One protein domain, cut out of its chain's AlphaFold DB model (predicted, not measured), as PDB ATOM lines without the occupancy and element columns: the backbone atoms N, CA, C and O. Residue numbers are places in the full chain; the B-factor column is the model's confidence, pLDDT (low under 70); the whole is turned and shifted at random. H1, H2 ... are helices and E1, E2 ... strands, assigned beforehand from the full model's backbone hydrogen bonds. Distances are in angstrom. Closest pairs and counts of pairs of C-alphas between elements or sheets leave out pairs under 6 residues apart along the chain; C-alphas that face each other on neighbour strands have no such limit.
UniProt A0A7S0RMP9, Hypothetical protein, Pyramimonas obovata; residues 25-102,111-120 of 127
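AT A GLANCE: This is residues 25 to 102 and 111 to 120 of the 127 residues of the protein "Hypothetical protein" of Pyramimonas obovata (UniProt A0A7S0RMP9). Three helices cross one another at steep tilts, each touching the other two, and a small sheet of two strands, E1 and E2, caps one end of this crossed group. The end of H3, the beginning of H2 and a longer stretch of H1 come near the sheet, while residues 66 to 70, between H2 and H3, lie toward the opposite end. The printed part has 88 residues, with three named helices and two named strands in the order H1 H2 H3 E1 E2; the sheet has the order E1 - E2, is antiparallel, and the class is mostly helix. The whole is compact, with a radius of gyration of the C-alphas of 12.7 A, and it spans 34 by 25 by 25 A.

HOW THE PARTS SIT: In the sheet, E1, residues 95 to 99, and E2, residues 116 to 119, are antiparallel at 144 degrees; N 96 and O 118 are 2.9 A apart, and N 118 and O 96 3.0 A, both within hydrogen-bond range. Residues 49 to 50 form a short antiparallel pairing with residues 116 to 117 of E2. H1, residues 25 to 43, comes closest to E2 at the C-alphas of Leu 38 and Ala 118, 6.0 A apart. H3, residues 71 to 90, comes closest to E1 at the C-alphas of Ile 89 and Leu 95, 4.9 A apart, and H3 and E2 are near each other, with 5 pairs of C-alphas within 10 A. H2, residues 51 to 65, comes closest to E2 at the C-alphas of Gln 51 and Val 116, 6.1 A apart, but is apart from E1. With its residues 55 to 59 alone, H2 touches H3, the closest C-alphas being those of Val 55 and Val 81, 6.7 A apart, at a steep tilt of 47 degrees, opposite ways. With its residues 33 to 37 alone, H1 touches H2, the closest C-alphas being those of Leu 34 and Leu 54, 7.2 A apart, at a steep tilt of 63 degrees, opposite ways. With its residues 27 to 31 alone, H1 touches H3, the closest C-alphas being those of Phe 27 and Val 84, 7.2 A apart, the same way at a steep tilt of 69.6 degrees, only just short of about perpendicular. In H1, H2 and H3 every O i to N i+4 pair is within hydrogen-bond range.

IN THESE COORDINATES: E1 measures 12.3 A from first to last C-alpha, and E2 measures 10.6 A, ending at C-alpha 119 at (158.465, 212.327, 135.274). H3, the longest helix with 20 residues, measures 28.8 A from C-alpha 71 at (142.343, 187.422, 142.234). H1 begins at C-alpha 25 at (162.859, 193.117, 131.910) and measures 26.7 A; H2 measures 21.1 A.

THE WHOLE: The C-alphas of Asn 67 and Glu 102 are the two farthest apart, 37.4 A. Residues 103 to 110 are not printed, and C-alphas 102 and 111 are 8.0 A apart across this cut, which lies in the link from E1 to E2. The links H2 to H3 and H3 to E1 are tight, and the link H1 to H2 is short. The mean pLDDT of the printed part is 92.7, with residues 67 to 69 under 70.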
ATOM      1  N   ASP A  25     163.755 192.892 133.050       92.19
ATOM      2  CA  ASP A  25     162.859 193.117 131.910       92.19
ATOM      3  C   ASP A  25     161.441 193.497 132.353       92.19
ATOM      4  O   ASP A  25     160.830 194.412 131.796       92.19
ATOM      5  N   LYS A  26     160.916 192.845 133.402       91.44
ATOM      6  CA  LYS A  26     159.617 193.219 133.974       91.44
ATOM      7  C   LYS A  26     159.698 194.603 134.613       91.44
ATOM      8  O   LYS A  26     158.783 195.391 134.403       91.44
ATOM      9  N   PHE A  27     160.777 194.927 135.333       94.06
ATOM     10  CA  PHE A  27     160.988 196.270 135.887       94.06
ATOM     11  C   PHE A  27     160.905 197.351 134.814       94.06
ATOM     12  O   PHE A  27     160.148 198.310 134.954       94.06
ATOM     13  N   GLN A  28     161.675 197.174 133.741       94.69
ATOM     14  CA  GLN A  28     161.778 198.127 132.646       94.69
ATOM     15  C   GLN A  28     160.455 198.245 131.898       94.69
ATOM     16  O   GLN A  28     160.001 199.351 131.628       94.69
ATOM     17  N   SER A  29     159.768 197.127 131.650       93.69
ATOM     18  CA  SER A  29     158.434 197.142 131.043       93.69
ATOM     19  C   SER A  29     157.430 197.956 131.870       93.69
ATOM     20  O   SER A  29     156.729 198.803 131.314       93.69
ATOM     21  N   VAL A  30     157.393 197.760 133.195       95.75
ATOM     22  CA  VAL A  30     156.530 198.554 134.087       95.75
ATOM     23  C   VAL A  30     156.945 200.022 134.088       95.75
ATOM     24  O   VAL A  30     156.096 200.891 133.914       95.75
ATOM     25  N   THR A  31     158.241 200.302 134.221       96.31
ATOM     26  CA  THR A  31     158.789 201.666 134.227       96.31
ATOM     27  C   THR A  31     158.408 202.423 132.959       96.31
ATOM     28  O   THR A  31     157.850 203.515 133.045       96.31
ATOM     29  N   ASN A  32     158.605 201.811 131.792       95.81
ATOM     30  CA  ASN A  32     158.284 202.408 130.500       95.81
ATOM     31  C   ASN A  32     156.793 202.731 130.368       95.81
ATOM     32  O   ASN A  32     156.452 203.813 129.892       95.81
ATOM     33  N   MET A  33     155.899 201.845 130.820       96.50
ATOM     34  CA  MET A  33     154.458 202.122 130.799       96.50
ATOM     35  C   MET A  33     154.085 203.304 131.699       96.50
ATOM     36  O   MET A  33     153.351 204.191 131.268       96.50
ATOM     37  N   LEU A  34     154.615 203.343 132.927       97.94
ATOM     38  CA  LEU A  34     154.325 204.417 133.882       97.94
ATOM     39  C   LEU A  34     154.845 205.774 133.386       97.94
ATOM     40  O   LEU A  34     154.107 206.757 133.405       97.94
ATOM     41  N   VAL A  35     156.088 205.820 132.899       97.56
ATOM     42  CA  VAL A  35     156.698 207.032 132.330       97.56
ATOM     43  C   VAL A  35     155.926 207.504 131.103       97.56
ATOM     44  O   VAL A  35     155.642 208.692 130.982       97.56
ATOM     45  N   THR A  36     155.547 206.584 130.210       96.50
ATOM     46  CA  THR A  36     154.775 206.928 129.009       96.50
ATOM     47  C   THR A  36     153.429 207.540 129.382       96.50
ATOM     48  O   THR A  36     153.072 208.577 128.828       96.50
ATOM     49  N   ARG A  37     152.697 206.962 130.347       97.56
ATOM     50  CA  ARG A  37     151.406 207.530 130.762       97.56
ATOM     51  C   ARG A  37     151.549 208.905 131.409       97.56
ATOM     52  O   ARG A  37     150.719 209.770 131.153       97.56
ATOM     53  N   LEU A  38     152.577 209.115 132.228       97.69
ATOM     54  CA  LEU A  38     152.816 210.416 132.855       97.69
ATOM     55  C   LEU A  38     153.184 211.493 131.827       97.69
ATOM     56  O   LEU A  38     152.633 212.583 131.888       97.69
ATOM     57  N   ARG A  39     154.021 211.170 130.832       95.56
ATOM     58  CA  ARG A  39     154.321 212.095 129.725       95.56
ATOM     59  C   ARG A  39     153.088 212.420 128.885       95.56
ATOM     60  O   ARG A  39     152.909 213.561 128.494       95.56
ATOM     61  N   GLN A  40     152.210 211.443 128.651       96.25
ATOM     62  CA  GLN A  40     150.926 211.703 127.990       96.25
ATOM     63  C   GLN A  40     150.047 212.658 128.801       96.25
ATOM     64  O   GLN A  40     149.442 213.548 128.221       96.25
ATOM     65  N   ALA A  41     149.994 212.514 130.130       96.19
ATOM     66  CA  ALA A  41     149.263 213.454 130.980       96.19
ATOM     67  C   ALA A  41     149.845 214.880 130.875       96.19
ATOM     68  O   ALA A  41     149.093 215.840 130.733       96.19
ATOM     69  N   GLU A  42     151.176 215.011 130.848       93.31
ATOM     70  CA  GLU A  42     151.862 216.292 130.617       93.31
ATOM     71  C   GLU A  42     151.522 216.899 129.241       93.31
ATOM     72  O   GLU A  42     151.248 218.095 129.140       93.31
ATOM     73  N   GLU A  43     151.469 216.083 128.184       94.88
ATOM     74  CA  GLU A  43     151.035 216.497 126.839       94.88
ATOM     75  C   GLU A  43     149.546 216.895 126.788       94.88
ATOM     76  O   GLU A  43     149.170 217.797 126.037       94.88
ATOM     77  N   GLU A  44     148.707 216.257 127.610       95.69
ATOM     78  CA  GLU A  44     147.288 216.583 127.817       95.69
ATOM     79  C   GLU A  44     147.098 217.891 128.626       95.69
ATOM     80  O   GLU A  44     145.977 218.392 128.732       95.69
ATOM     81  N   GLY A  45     148.183 218.489 129.134       94.44
ATOM     82  CA  GLY A  45     148.179 219.737 129.900       94.44
ATOM     83  C   GLY A  45     148.023 219.551 131.411       94.44
ATOM     84  O   GLY A  45     147.894 220.542 132.132       94.44
ATOM     85  N   GLU A  46     148.056 218.312 131.898       95.06
ATOM     86  CA  GLU A  46     148.039 218.000 133.323       95.06
ATOM     87  C   GLU A  46     149.468 218.048 133.887       95.06
ATOM     88  O   GLU A  46     150.395 217.521 133.278       95.06
ATOM     89  N   PRO A  47     149.698 218.625 135.077       92.00
ATOM     90  CA  PRO A  47     151.045 218.712 135.648       92.00
ATOM     91  C   PRO A  47     151.620 217.341 136.054       92.00
ATOM     92  O   PRO A  47     152.813 217.227 136.318       92.00
ATOM     93  N   GLY A  48     150.779 216.308 136.136       95.69
ATOM     94  CA  GLY A  48     151.140 214.949 136.511       95.69
ATOM     95  C   GLY A  48     149.892 214.098 136.742       95.69
ATOM     96  O   GLY A  48     148.798 214.433 136.295       95.69
ATOM     97  N   MET A  49     150.033 212.993 137.474       97.94
ATOM     98  CA  MET A  49     148.916 212.105 137.814       97.94
ATOM     99  C   MET A  49     148.974 211.676 139.278       97.94
ATOM    100  O   MET A  49     150.051 211.405 139.814       97.94
ATOM    101  N   LYS A  50     147.813 211.556 139.933       97.62
ATOM    102  CA  LYS A  50     147.748 210.983 141.283       97.62
ATOM    103  C   LYS A  50     148.298 209.562 141.274       97.62
ATOM    104  O   LYS A  50     147.969 208.766 140.397       97.62
ATOM    105  N   GLN A  51     149.090 209.205 142.282       97.94
ATOM    106  CA  GLN A  51     149.677 207.867 142.365       97.94
ATOM    107  C   GLN A  51     148.613 206.756 142.317       97.94
ATOM    108  O   GLN A  51     148.847 205.709 141.714       97.94
ATOM    109  N   GLY A  52     147.476 206.953 142.989       97.31
ATOM    110  CA  GLY A  52     146.364 206.005 142.981       97.31
ATOM    111  C   GLY A  52     145.834 205.754 141.572       97.31
ATOM    112  O   GLY A  52     145.705 204.595 141.178       97.31
ATOM    113  N   ASP A  53     145.629 206.827 140.811       97.88
ATOM    114  CA  ASP A  53     145.110 206.788 139.443       97.88
ATOM    115  C   ASP A  53     146.133 206.172 138.482       97.88
ATOM    116  O   ASP A  53     145.776 205.337 137.656       97.88
ATOM    117  N   LEU A  54     147.422 206.478 138.650       98.25
ATOM    118  CA  LEU A  54     148.493 205.872 137.855       98.25
ATOM    119  C   LEU A  54     148.579 204.353 138.072       98.25
ATOM    120  O   LEU A  54     148.742 203.583 137.125       98.25
ATOM    121  N   VAL A  55     148.450 203.908 139.325       97.56
ATOM    122  CA  VAL A  55     148.409 202.478 139.658       97.56
ATOM    123  C   VAL A  55     147.147 201.824 139.094       97.56
ATOM    124  O   VAL A  55     147.238 200.720 138.564       97.56
ATOM    125  N   ALA A  56     145.987 202.480 139.192       96.62
ATOM    126  CA  ALA A  56     144.735 201.973 138.637       96.62
ATOM    127  C   ALA A  56     144.818 201.820 137.110       96.62
ATOM    128  O   ALA A  56     144.562 200.731 136.600       96.62
ATOM    129  N   TRP A  57     145.299 202.849 136.408       97.19
ATOM    130  CA  TRP A  57     145.529 202.824 134.964       97.19
ATOM    131  C   TRP A  57     146.445 201.669 134.547       97.19
ATOM    132  O   TRP A  57     146.141 200.943 133.602       97.19
ATOM    133  N   TYR A  58     147.547 201.453 135.275       96.56
ATOM    134  CA  TYR A  58     148.452 200.338 134.999       96.56
ATOM    135  C   TYR A  58     147.734 198.989 135.113       96.56
ATOM    136  O   TYR A  58     147.875 198.146 134.227       96.56
ATOM    137  N   MET A  59     146.956 198.791 136.183       95.06
ATOM    138  CA  MET A  59     146.202 197.555 136.409       95.06
ATOM    139  C   MET A  59     145.168 197.313 135.305       95.06
ATOM    140  O   MET A  59     145.087 196.206 134.783       95.06
ATOM    141  N   GLU A  60     144.423 198.341 134.903       93.50
ATOM    142  CA  GLU A  60     143.475 198.253 133.787       93.50
ATOM    143  C   GLU A  60     144.188 197.897 132.476       93.50
ATOM    144  O   GLU A  60     143.761 196.991 131.757       93.50
ATOM    145  N   HIS A  61     145.325 198.541 132.195       92.06
ATOM    146  CA  HIS A  61     146.110 198.299 130.988       92.06
ATOM    147  C   HIS A  61     146.579 196.843 130.885       92.06
ATOM    148  O   HIS A  61     146.417 196.205 129.844       92.06
ATOM    149  N   ILE A  62     147.137 196.281 131.959       90.81
ATOM    150  CA  ILE A  62     147.573 194.882 131.942       90.81
ATOM    151  C   ILE A  62     146.394 193.909 131.932       90.81
ATOM    152  O   ILE A  62     146.505 192.868 131.297       90.81
ATOM    153  N   MET A  63     145.269 194.220 132.581       88.25
ATOM    154  CA  MET A  63     144.084 193.357 132.565       88.25
ATOM    155  C   MET A  63     143.469 193.289 131.165       88.25
ATOM    156  O   MET A  63     142.943 192.253 130.780       88.25
ATOM    157  N   HIS A  64     143.565 194.367 130.384       87.62
ATOM    158  CA  HIS A  64     143.130 194.376 128.988       87.62
ATOM    159  C   HIS A  64     144.118 193.672 128.047       87.62
ATOM    160  O   HIS A  64     143.697 193.029 127.089       87.62
ATOM    161  N   ASN A  65     145.425 193.784 128.305       83.88
ATOM    162  CA  ASN A  65     146.468 193.276 127.405       83.88
ATOM    163  C   ASN A  65     146.997 191.881 127.771       83.88
ATOM    164  O   ASN A  65     147.784 191.300 127.021       83.88
ATOM    165  N   THR A  66     146.602 191.333 128.919       76.75
ATOM    166  CA  THR A  66     147.060 190.030 129.412       76.75
ATOM    167  C   THR A  66     145.914 189.255 130.053       76.75
ATOM    168  O   THR A  66     144.960 189.840 130.551       76.75
ATOM    169  N   ASN A  67     146.026 187.927 130.106       68.75
ATOM    170  CA  ASN A  67     145.014 187.062 130.718       68.75
ATOM    171  C   ASN A  67     145.142 186.992 132.258       68.75
ATOM    172  O   ASN A  67     145.116 185.911 132.855       68.75
ATOM    173  N   VAL A  68     145.367 188.136 132.918       66.44
ATOM    174  CA  VAL A  68     145.404 188.234 134.385       66.44
ATOM    175  C   VAL A  68     143.966 188.178 134.904       66.44
ATOM    176  O   VAL A  68     143.316 189.195 135.103       66.44
ATOM    177  N   GLU A  69     143.458 186.960 135.098       66.06
ATOM    178  CA  GLU A  69     142.050 186.723 135.468       66.06
ATOM    179  C   GLU A  69     141.868 186.258 136.926       66.06
ATOM    180  O   GLU A  69     140.760 186.251 137.459       66.06
ATOM    181  N   SER A  70     142.952 185.879 137.617       71.25
ATOM    182  CA  SER A  70     142.886 185.402 139.006       71.25
ATOM    183  C   SER A  70     143.055 186.532 140.027       71.25
ATOM    184  O   SER A  70     143.940 187.387 139.907       71.25
ATOM    185  N   ASN A  71     142.262 186.486 141.106       73.12
ATOM    186  CA  ASN A  71     142.343 187.422 142.234       73.12
ATOM    187  C   ASN A  71     143.749 187.437 142.868       73.12
ATOM    188  O   ASN A  71     144.284 188.502 143.174       73.12
ATOM    189  N   ALA A  72     144.387 186.267 142.991       72.19
ATOM    190  CA  ALA A  72     145.729 186.152 143.560       72.19
ATOM    191  C   ALA A  72     146.783 186.873 142.699       72.19
ATOM    192  O   ALA A  72     147.586 187.642 143.230       72.19
ATOM    193  N   THR A  73     146.730 186.691 141.376       80.75
ATOM    194  CA  THR A  73     147.633 187.356 140.423       80.75
ATOM    195  C   THR A  73     147.407 188.868 140.413       80.75
ATOM    196  O   THR A  73     148.364 189.635 140.427       80.75
ATOM    197  N   THR A  74     146.148 189.308 140.505       86.00
ATOM    198  CA  THR A  74     145.782 190.733 140.571       86.00
ATOM    199  C   THR A  74     146.377 191.412 141.809       86.00
ATOM    200  O   THR A  74     146.981 192.480 141.714       86.00
ATOM    201  N   GLN A  75     146.266 190.784 142.986       88.56
ATOM    202  CA  GLN A  75     146.834 191.336 144.222       88.56
ATOM    203  C   GLN A  75     148.366 191.395 144.200       88.56
ATOM    204  O   GLN A  75     148.954 192.332 144.747       88.56
ATOM    205  N   GLN A  76     149.021 190.388 143.617       89.62
ATOM    206  CA  GLN A  76     150.478 190.363 143.474       89.62
ATOM    207  C   GLN A  76     150.959 191.495 142.571       89.62
ATOM    208  O   GLN A  76     151.875 192.229 142.938       89.62
ATOM    209  N   GLU A  77     150.293 191.680 141.441       91.38
ATOM    210  CA  GLU A  77     150.644 192.698 140.462       91.38
ATOM    211  C   GLU A  77     150.402 194.117 140.992       91.38
ATOM    212  O   GLU A  77     151.234 195.006 140.820       91.38
ATOM    213  N   PHE A  78     149.341 194.303 141.777       93.12
ATOM    214  CA  PHE A  78     149.082 195.554 142.484       93.12
ATOM    215  C   PHE A  78     150.164 195.898 143.521       93.12
ATOM    216  O   PHE A  78     150.565 197.056 143.666       93.12
ATOM    217  N   LYS A  79     150.671 194.897 144.257       93.44
ATOM    218  CA  LYS A  79     151.815 195.083 145.168       93.44
ATOM    219  C   LYS A  79     153.092 195.398 144.392       93.44
ATOM    220  O   LYS A  79     153.855 196.262 144.821       93.44
ATOM    221  N   LEU A  80     153.297 194.729 143.258       94.88
ATOM    222  CA  LEU A  80     154.451 194.923 142.386       94.88
ATOM    223  C   LEU A  80     154.502 196.356 141.860       94.88
ATOM    224  O   LEU A  80     155.492 197.041 142.103       94.88
ATOM    225  N   VAL A  81     153.443 196.847 141.210       96.31
ATOM    226  CA  VAL A  81     153.448 198.202 140.630       96.31
ATOM    227  C   VAL A  81     153.642 199.277 141.702       96.31
ATOM    228  O   VAL A  81     154.380 200.236 141.493       96.31
ATOM    229  N   ARG A  82     153.073 199.097 142.901       96.19
ATOM    230  CA  ARG A  82     153.294 200.017 144.028       96.19
ATOM    231  C   ARG A  82     154.748 200.047 144.485       96.19
ATOM    232  O   ARG A  82     155.270 201.129 144.754       96.19
ATOM    233  N   ALA A  83     155.393 198.885 144.557       95.62
ATOM    234  CA  ALA A  83     156.808 198.797 144.891       95.62
ATOM    235  C   ALA A  83     157.687 199.424 143.799       95.62
ATOM    236  O   ALA A  83     158.631 200.135 144.132       95.62
ATOM    237  N   VAL A  84     157.343 199.236 142.520       96.81
ATOM    238  CA  VAL A  84     158.035 199.886 141.396       96.81
ATOM    239  C   VAL A  84     157.904 201.403 141.487       96.81
ATOM    240  O   VAL A  84     158.920 202.084 141.495       96.81
ATOM    241  N   VAL A  85     156.697 201.950 141.668       97.75
ATOM    242  CA  VAL A  85     156.502 203.401 141.841       97.75
ATOM    243  C   VAL A  85     157.338 203.941 143.003       97.75
ATOM    244  O   VAL A  85     157.997 204.968 142.873       97.75
ATOM    245  N   GLN A  86     157.353 203.245 144.143       96.12
ATOM    246  CA  GLN A  86     158.176 203.647 145.283       96.12
ATOM    247  C   GLN A  86     159.679 203.607 144.961       96.12
ATOM    248  O   GLN A  86     160.413 204.499 145.383       96.12
ATOM    249  N   HIS A  87     160.137 202.600 144.216       95.75
ATOM    250  CA  HIS A  87     161.525 202.487 143.773       95.75
ATOM    251  C   HIS A  87     161.919 203.632 142.834       95.75
ATOM    252  O   HIS A  87     162.937 204.281 143.061       95.75
ATOM    253  N   LEU A  88     161.074 203.937 141.847       97.06
ATOM    254  CA  LEU A  88     161.310 205.003 140.873       97.06
ATOM    255  C   LEU A  88     161.390 206.393 141.516       97.06
ATOM    256  O   LEU A  88     162.093 207.257 141.002       97.06
ATOM    257  N   ILE A  89     160.704 206.602 142.643       96.62
ATOM    258  CA  ILE A  89     160.775 207.850 143.416       96.62
ATOM    259  C   ILE A  89     162.031 207.886 144.295       96.62
ATOM    260  O   ILE A  89     162.757 208.873 144.304       96.62
ATOM    261  N   LEU A  90     162.286 206.826 145.073       96.00
ATOM    262  CA  LEU A  90     163.277 206.867 146.158       96.00
ATOM    263  C   LEU A  90     164.693 206.449 145.751       96.00
ATOM    264  O   LEU A  90     165.640 206.747 146.477       96.00
ATOM    265  N   ARG A  91     164.839 205.672 144.674       93.94
ATOM    266  CA  ARG A  91     166.122 205.085 144.261       93.94
ATOM    267  C   ARG A  91     166.590 205.658 142.937       93.94
ATOM    268  O   ARG A  91     167.664 206.248 142.898       93.94
ATOM    269  N   ASP A  92     165.760 205.557 141.906       92.88
ATOM    270  CA  ASP A  92     166.169 205.940 140.550       92.88
ATOM    271  C   ASP A  92     165.984 207.436 140.283       92.88
ATOM    272  O   ASP A  92     166.581 207.985 139.363       92.88
ATOM    273  N   SER A  93     165.166 208.113 141.099       94.62
ATOM    274  CA  SER A  93     164.741 209.501 140.867       94.62
ATOM    275  C   SER A  93     164.104 209.706 139.485       94.62
ATOM    276  O   SER A  93     164.122 210.813 138.953       94.62
ATOM    277  N   THR A  94     163.540 208.648 138.899       97.19
ATOM    278  CA  THR A  94     162.817 208.659 137.620       97.19
ATOM    279  C   THR A  94     161.499 209.416 137.738       97.19
ATOM    280  O   THR A  94     161.106 210.127 136.816       97.19
ATOM    281  N   LEU A  95     160.816 209.275 138.878       97.88
ATOM    282  CA  LEU A  95     159.576 209.982 139.185       97.88
ATOM    283  C   LEU A  95     159.814 210.991 140.305       97.88
ATOM    284  O   LEU A  95     160.545 210.711 141.254       97.88
ATOM    285  N   ILE A  96     159.143 212.134 140.221       97.50
ATOM    286  CA  ILE A  96     159.143 213.166 141.259       97.50
ATOM    287  C   ILE A  96     157.733 213.371 141.806       97.50
ATOM    288  O   ILE A  96     156.743 213.151 141.108       97.50
ATOM    289  N   ILE A  97     157.649 213.785 143.069       97.50
ATOM    290  CA  ILE A  97     156.399 214.220 143.693       97.50
ATOM    291  C   ILE A  97     156.306 215.728 143.482       97.50
ATOM    292  O   ILE A  97     157.193 216.460 143.918       97.50
ATOM    293  N   ILE A  98     155.256 216.174 142.799       97.06
ATOM    294  CA  ILE A  98     155.023 217.600 142.527       97.06
ATOM    295  C   ILE A  98     153.960 218.205 143.445       97.06
ATOM    296  O   ILE A  98     153.950 219.413 143.658       97.06
ATOM    297  N   GLU A  99     153.110 217.364 144.034       96.38
ATOM    298  CA  GLU A  99     152.119 217.760 145.030       96.38
ATOM    299  C   GLU A  99     152.012 216.666 146.096       96.38
ATOM    300  O   GLU A  99     151.711 215.507 145.785       96.38
ATOM    301  N   GLU A 100     152.283 217.030 147.350       94.31
ATOM    302  CA  GLU A 100     152.013 216.175 148.507       94.31
ATOM    303  C   GLU A 100     150.562 216.377 148.961       94.31
ATOM    304  O   GLU A 100     150.086 217.513 148.989       94.31
ATOM    305  N   PRO A 101     149.846 215.309 149.343       90.31
ATOM    306  CA  PRO A 101     148.471 215.435 149.773       90.31
ATOM    307  C   PRO A 101     148.395 216.009 151.186       90.31
ATOM    308  O   PRO A 101     149.270 215.787 152.026       90.31
ATOM    309  N   GLU A 102     147.297 216.697 151.476       90.06
ATOM    310  CA  GLU A 102     146.998 217.126 152.836       90.06
ATOM    311  C   GLU A 102     146.670 215.926 153.737       90.06
ATOM    312  O   GLU A 102     146.221 214.861 153.292       90.06
ATOM    313  N   ARG A 111     147.786 210.333 152.745       88.12
ATOM    314  CA  ARG A 111     147.642 209.169 151.863       88.12
ATOM    315  C   ARG A 111     148.553 209.305 150.661       88.12
ATOM    316  O   ARG A 111     148.265 210.078 149.756       88.12
ATOM    317  N   THR A 112     149.573 208.462 150.565       90.69
ATOM    318  CA  THR A 112     150.483 208.472 149.408       90.69
ATOM    319  C   THR A 112     149.761 208.289 148.071       90.69
ATOM    320  O   THR A 112     150.231 208.794 147.066       90.69
ATOM    321  N   SER A 113     148.608 207.609 148.035       92.62
ATOM    322  CA  SER A 113     147.793 207.470 146.817       92.62
ATOM    323  C   SER A 113     147.325 208.804 146.233       92.62
ATOM    324  O   SER A 113     147.069 208.868 145.036       92.62
ATOM    325  N   ASN A 114     147.209 209.842 147.061       94.31
ATOM    326  CA  ASN A 114     146.680 211.141 146.662       94.31
ATOM    327  C   ASN A 114     147.776 212.097 146.169       94.31
ATOM    328  O   ASN A 114     147.442 213.138 145.617       94.31
ATOM    329  N   ARG A 115     149.061 211.752 146.337       96.06
ATOM    330  CA  ARG A 115     150.171 212.580 145.856       96.06
ATOM    331  C   ARG A 115     150.210 212.595 144.333       96.06
ATOM    332  O   ARG A 115     149.963 211.556 143.710       96.06
ATOM    333  N   VAL A 116     150.570 213.731 143.749       97.56
ATOM    334  CA  VAL A 116     150.705 213.881 142.296       97.56
ATOM    335  C   VAL A 116     152.149 213.610 141.890       97.56
ATOM    336  O   VAL A 116     153.093 214.171 142.452       97.56
ATOM    337  N   LEU A 117     152.308 212.705 140.928       98.25
ATOM    338  CA  LEU A 117     153.584 212.266 140.381       98.25
ATOM    339  C   LEU A 117     153.774 212.814 138.969       98.25
ATOM    340  O   LEU A 117     152.824 212.833 138.191       98.25
ATOM    341  N   ALA A 118     155.009 213.172 138.637       98.00
ATOM    342  CA  ALA A 118     155.443 213.548 137.293       98.00
ATOM    343  C   ALA A 118     156.768 212.852 136.952       98.00
ATOM    344  O   ALA A 118     157.440 212.301 137.838       98.00
ATOM    345  N   VAL A 119     157.154 212.855 135.676       97.88
ATOM    346  CA  VAL A 119     158.465 212.327 135.274       97.88
ATOM    347  C   VAL A 119     159.535 213.351 135.640       97.88
ATOM    348  O   VAL A 119     159.356 214.552 135.453       97.88
ATOM    349  N   ASN A 120     160.669 212.898 136.175       96.56
ATOM    350  CA  ASN A 120     161.800 213.791 136.398       96.56
ATOM    351  C   ASN A 120     162.258 214.374 135.046       96.56
ATOM    352  O   ASN A 120     162.584 213.591 134.153       96.56
TER     353      ASN A 120